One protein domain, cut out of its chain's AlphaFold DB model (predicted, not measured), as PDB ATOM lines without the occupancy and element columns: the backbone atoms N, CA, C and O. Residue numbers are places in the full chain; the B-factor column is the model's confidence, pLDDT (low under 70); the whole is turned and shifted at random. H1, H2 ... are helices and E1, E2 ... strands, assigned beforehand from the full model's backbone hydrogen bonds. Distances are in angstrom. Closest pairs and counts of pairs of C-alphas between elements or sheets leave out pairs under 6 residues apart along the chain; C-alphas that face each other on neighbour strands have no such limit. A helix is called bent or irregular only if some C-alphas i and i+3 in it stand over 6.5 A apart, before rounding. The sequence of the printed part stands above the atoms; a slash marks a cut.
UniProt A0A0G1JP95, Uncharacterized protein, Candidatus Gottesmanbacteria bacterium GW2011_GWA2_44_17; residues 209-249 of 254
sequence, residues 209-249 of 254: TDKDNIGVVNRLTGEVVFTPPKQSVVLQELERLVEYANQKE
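AT A GLANCE: This is residues 209 to 249 of the 254 residues of an uncharacterized protein of Candidatus Gottesmanbacteria bacterium GW2011_GWA2_44_17 (UniProt A0A0G1JP95). A long helical arm and a narrow loop make the two ends of a thin rod: residues 235 to 249, of which 235 to 246 belong to the helix H1, stand free at one end, and toward the other end the backbone folds back on itself, where residues 216 to 217 pair antiparallel with residues 224 to 226 of the short strand E1. The printed part has 41 residues, with one named strand and then one named helix along the chain; the class is mostly helix, with under half of the residues in named elements. The whole is extended, a rod of 46 by 22 by 9 A, with a radius of gyration of the C-alphas of 14.8 A.

IN THESE COORDINATES: H1, residues 231 to 246, is 22.5 A long, from C-alpha 231 at (150.347, 158.993, 162.374) to C-alpha 246 at (129.714, 161.568, 170.867). E1, residues 224 to 226, begins with C-alpha 224 at (163.821, 167.209, 171.901) and is 5.6 A long.

HOW THE PARTS SIT: H1 is not bent, and each of its O i to N i+4 pairs is within hydrogen-bond range. E1 and H1 are apart, joined by a tight link of 4 residues. E1 pairs with no named strand.

THE WHOLE: The C-alphas of Thr 221 and Glu 249, the two farthest apart, are 46.0 A from each other. Residues 209 to 223 hold no named element. The printed part has no cut. Its mean pLDDT is 89.1, and residue 249 is under 70.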
ATOM      1  N   THR A 209     152.212 163.453 158.918       91.69
ATOM      2  CA  THR A 209     152.831 162.186 158.526       91.69
ATOM      3  C   THR A 209     154.070 161.912 159.366       91.69
ATOM      4  O   THR A 209     154.685 162.829 159.911       91.69
ATOM      5  N   ASP A 210     154.503 160.653 159.403       90.75
ATOM      6  CA  ASP A 210     155.751 160.258 160.071       90.75
ATOM      7  C   ASP A 210     157.002 160.923 159.453       90.75
ATOM      8  O   ASP A 210     158.077 160.875 160.045       90.75
ATOM      9  N   LYS A 211     156.879 161.550 158.273       90.88
ATOM     10  CA  LYS A 211     157.964 162.265 157.582       90.88
ATOM     11  C   LYS A 211     158.049 163.745 157.949       90.88
ATOM     12  O   LYS A 211     159.076 164.359 157.676       90.88
ATOM     13  N   ASP A 212     157.014 164.301 158.578       87.38
ATOM     14  CA  ASP A 212     156.962 165.727 158.928       87.38
ATOM     15  C   ASP A 212     157.958 166.075 160.062       87.38
ATOM     16  O   ASP A 212     158.198 167.247 160.326       87.38
ATOM     17  N   ASN A 213     158.560 165.069 160.724       80.62
ATOM     18  CA  ASN A 213     159.668 165.199 161.689       80.62
ATOM     19  C   ASN A 213     159.468 166.283 162.763       80.62
ATOM     20  O   ASN A 213     160.393 167.009 163.130       80.62
ATOM     21  N   ILE A 214     158.254 166.380 163.302       84.81
ATOM     22  CA  ILE A 214     157.937 167.359 164.339       84.81
ATOM     23  C   ILE A 214     158.365 166.888 165.734       84.81
ATOM     24  O   ILE A 214     158.329 165.701 166.060       84.81
ATOM     25  N   GLY A 215     158.707 167.839 166.601       89.12
ATOM     26  CA  GLY A 215     159.060 167.576 167.992       89.12
ATOM     27  C   GLY A 215     158.803 168.786 168.881       89.12
ATOM     28  O   GLY A 215     158.848 169.930 168.433       89.12
ATOM     29  N   VAL A 216     158.540 168.537 170.161       90.06
ATOM     30  CA  VAL A 216     158.537 169.578 171.191       90.06
ATOM     31  C   VAL A 216     159.978 169.770 171.630       90.06
ATOM     32  O   VAL A 216     160.556 168.896 172.272       90.06
ATOM     33  N   VAL A 217     160.565 170.905 171.262       91.19
ATOM     34  CA  VAL A 217     161.982 171.198 171.493       91.19
ATOM     35  C   VAL A 217     162.131 172.267 172.568       91.19
ATOM     36  O   VAL A 217     161.425 173.279 172.571       91.19
ATOM     37  N   ASN A 218     163.082 172.070 173.476       89.12
ATOM     38  CA  ASN A 218     163.510 173.118 174.384       89.12
ATOM     39  C   ASN A 218     164.265 174.187 173.586       89.12
ATOM     40  O   ASN A 218     165.385 173.961 173.134       89.12
ATOM     41  N   ARG A 219     163.665 175.372 173.443       85.50
ATOM     42  CA  ARG A 219     164.232 176.473 172.648       85.50
ATOM     43  C   ARG A 219     165.617 176.942 173.117       85.50
ATOM     44  O   ARG A 219     166.340 177.514 172.314       85.50
ATOM     45  N   LEU A 220     165.980 176.731 174.387       90.12
ATOM     46  CA  LEU A 220     167.274 177.156 174.934       90.12
ATOM     47  C   LEU A 220     168.373 176.109 174.733       90.12
ATOM     48  O   LEU A 220     169.518 176.476 174.496       90.12
ATOM     49  N   THR A 221     168.048 174.819 174.864       92.00
ATOM     50  CA  THR A 221     169.044 173.732 174.810       92.00
ATOM     51  C   THR A 221     169.068 172.991 173.475       92.00
ATOM     52  O   THR A 221     170.017 172.260 173.213       92.00
ATOM     53  N   GLY A 222     168.031 173.139 172.644       89.38
ATOM     54  CA  GLY A 222     167.841 172.357 171.419       89.38
ATOM     55  C   GLY A 222     167.422 170.901 171.661       89.38
ATOM     56  O   GLY A 222     167.258 170.145 170.709       89.38
ATOM     57  N   GLU A 223     167.235 170.492 172.917       91.75
ATOM     58  CA  GLU A 223     166.844 169.128 173.280       91.75
ATOM     59  C   GLU A 223     165.396 168.842 172.863       91.75
ATOM     60  O   GLU A 223     164.483 169.608 173.188       91.75
ATOM     61  N   VAL A 224     165.171 167.715 172.182       90.50
ATOM     62  CA  VAL A 224     163.821 167.209 171.901       90.50
ATOM     63  C   VAL A 224     163.235 166.650 173.198       90.50
ATOM     64  O   VAL A 224     163.622 165.581 173.661       90.50
ATOM     65  N   VAL A 225     162.293 167.384 173.786       90.38
ATOM     66  CA  VAL A 225     161.619 167.039 175.048       90.38
ATOM     67  C   VAL A 225     160.525 165.997 174.822       90.38
ATOM     68  O   VAL A 225     160.235 165.189 175.703       90.38
ATOM     69  N   PHE A 226     159.895 166.019 173.647       90.12
ATOM     70  CA  PHE A 226     158.864 165.054 173.289       90.12
ATOM     71  C   PHE A 226     158.751 164.893 171.775       90.12
ATOM     72  O   PHE A 226     158.624 165.878 171.048       90.12
ATOM     73  N   THR A 227     158.721 163.644 171.317       91.19
ATOM     74  CA  THR A 227     158.392 163.293 169.933       91.19
ATOM     75  C   THR A 227     156.956 162.772 169.899       91.19
ATOM     76  O   THR A 227     156.663 161.783 170.578       91.19
ATOM     77  N   PRO A 228     156.047 163.414 169.145       90.62
ATOM     78  CA  PRO A 228     154.682 162.937 168.978       90.62
ATOM     79  C   PRO A 228     154.619 161.501 168.442       90.62
ATOM     80  O   PRO A 228     155.535 161.056 167.747       90.62
ATOM     81  N   PRO A 229     153.544 160.758 168.756       89.94
ATOM     82  CA  PRO A 229     153.373 159.404 168.250       89.94
ATOM     83  C   PRO A 229     153.193 159.392 166.726       89.94
ATOM     84  O   PRO A 229     152.832 160.401 166.117       89.94
ATOM     85  N   LYS A 230     153.413 158.218 166.125       91.75
ATOM     86  CA  LYS A 230     153.220 157.984 164.689       91.75
ATOM     87  C   LYS A 230     151.793 158.296 164.249       91.75
ATOM     88  O   LYS A 230     150.847 158.108 165.017       91.75
ATOM     89  N   GLN A 231     151.634 158.665 162.983       92.19
ATOM     90  CA  GLN A 231     150.347 158.993 162.374       92.19
ATOM     91  C   GLN A 231     149.295 157.896 162.586       92.19
ATOM     92  O   GLN A 231     148.148 158.203 162.901       92.19
ATOM     93  N   SER A 232     149.679 156.621 162.462       91.56
ATOM     94  CA  SER A 232     148.766 155.487 162.659       91.56
ATOM     95  C   SER A 232     148.182 155.430 164.072       91.56
ATOM     96  O   SER A 232     147.000 155.139 164.236       91.56
ATOM     97  N   VAL A 233     148.988 155.759 165.084       90.12
ATOM     98  CA  VAL A 233     148.544 155.827 166.481       90.12
ATOM     99  C   VAL A 233     147.630 157.032 166.682       90.12
ATOM    100  O   VAL A 233     146.586 156.907 167.312       90.12
ATOM    101  N   VAL A 234     147.982 158.192 166.117       90.50
ATOM    102  CA  VAL A 234     147.146 159.402 166.209       90.50
ATOM    103  C   VAL A 234     145.767 159.163 165.604       90.50
ATOM    104  O   VAL A 234     144.775 159.542 166.214       90.50
ATOM    105  N   LEU A 235     145.691 158.520 164.437       91.38
ATOM    106  CA  LEU A 235     144.418 158.230 163.780       91.38
ATOM    107  C   LEU A 235     143.524 157.344 164.658       91.38
ATOM    108  O   LEU A 235     142.369 157.691 164.888       91.38
ATOM    109  N   GLN A 236     144.083 156.269 165.220       89.94
ATOM    110  CA  GLN A 236     143.354 155.374 166.120       89.94
ATOM    111  C   GLN A 236     142.846 156.094 167.383       89.94
ATOM    112  O   GLN A 236     141.721 155.863 167.826       89.94
ATOM    113  N   GLU A 237     143.652 156.976 167.978       89.12
ATOM    114  CA  GLU A 237     143.225 157.730 169.162       89.12
ATOM    115  C   GLU A 237     142.213 158.838 168.826       89.12
ATOM    116  O   GLU A 237     141.343 159.129 169.646       89.12
ATOM    117  N   LEU A 238     142.269 159.434 167.628       91.19
ATOM    118  CA  LEU A 238     141.261 160.394 167.168       91.19
ATOM    119  C   LEU A 238     139.896 159.732 166.968       91.19
ATOM    120  O   LEU A 238     138.885 160.332 167.322       91.19
ATOM    121  N   GLU A 239     139.853 158.502 166.458       90.50
ATOM    122  CA  GLU A 239     138.611 157.725 166.368       90.50
ATOM    123  C   GLU A 239     138.008 157.482 167.757       90.50
ATOM    124  O   GLU A 239     136.828 157.756 167.969       90.50
ATOM    125  N   ARG A 240     138.830 157.078 168.735       88.62
ATOM    126  CA  ARG A 240     138.396 156.912 170.136       88.62
ATOM    127  C   ARG A 240     137.920 158.219 170.762       88.62
ATOM    128  O   ARG A 240     136.956 158.212 171.519       88.62
ATOM    129  N   LEU A 241     138.584 159.337 170.465       89.31
ATOM    130  CA  LEU A 241     138.167 160.663 170.922       89.31
ATOM    131  C   LEU A 241     136.804 161.045 170.339       89.31
ATOM    132  O   LEU A 241     135.956 161.549 171.066       89.31
ATOM    133  N   VAL A 242     136.603 160.810 169.042       92.50
ATOM    134  CA  VAL A 242     135.336 161.074 168.354       92.50
ATOM    135  C   VAL A 242     134.221 160.207 168.929       92.50
ATOM    136  O   VAL A 242     133.141 160.721 169.204       92.50
ATOM    137  N   GLU A 243     134.476 158.918 169.149       91.12
ATOM    138  CA  GLU A 243     133.517 158.019 169.793       91.12
ATOM    139  C   GLU A 243     133.171 158.514 171.199       91.12
ATOM    140  O   GLU A 243     131.999 158.723 171.497       91.12
ATOM    141  N   TYR A 244     134.180 158.795 172.026       88.00
ATOM    142  CA  TYR A 244     134.000 159.286 173.392       88.00
ATOM    143  C   TYR A 244     133.225 160.608 173.458       88.00
ATOM    144  O   TYR A 244     132.305 160.740 174.255       88.00
ATOM    145  N   ALA A 245     133.557 161.584 172.610       90.12
ATOM    146  CA  ALA A 245     132.889 162.887 172.602       90.12
ATOM    147  C   ALA A 245     131.418 162.808 172.159       90.12
ATOM    148  O   ALA A 245     130.623 163.674 172.517       90.12
ATOM    149  N   ASN A 246     131.067 161.788 171.372       92.19
ATOM    150  CA  ASN A 246     129.714 161.568 170.867       92.19
ATOM    151  C   ASN A 246     128.918 160.542 171.678       92.19
ATOM    152  O   ASN A 246     127.730 160.346 171.397       92.19
ATOM    153  N   GLN A 247     129.543 159.864 172.646       89.69
ATOM    154  CA  GLN A 247     128.825 159.000 173.570       89.69
ATOM    155  C   GLN A 247     127.808 159.857 174.314       89.69
ATOM    156  O   GLN A 247     128.147 160.824 174.995       89.69
ATOM    157  N   LYS A 248     126.530 159.515 174.147       79.12
ATOM    158  CA  LYS A 248     125.490 160.056 175.014       79.12
ATOM    159  C   LYS A 248     125.788 159.570 176.422       79.12
ATOM    160  O   LYS A 248     126.245 158.439 176.570       79.12
ATOM    161  N   GLU A 249     125.499 160.398 177.418       69.06
ATOM    162  CA  GLU A 249     125.398 159.920 178.792       69.06
ATOM    163  C   GLU A 249     124.371 158.785 178.792       69.06
ATOM    164  O   GLU A 249     123.164 158.999 178.673       69.06
TER     165      GLU A 249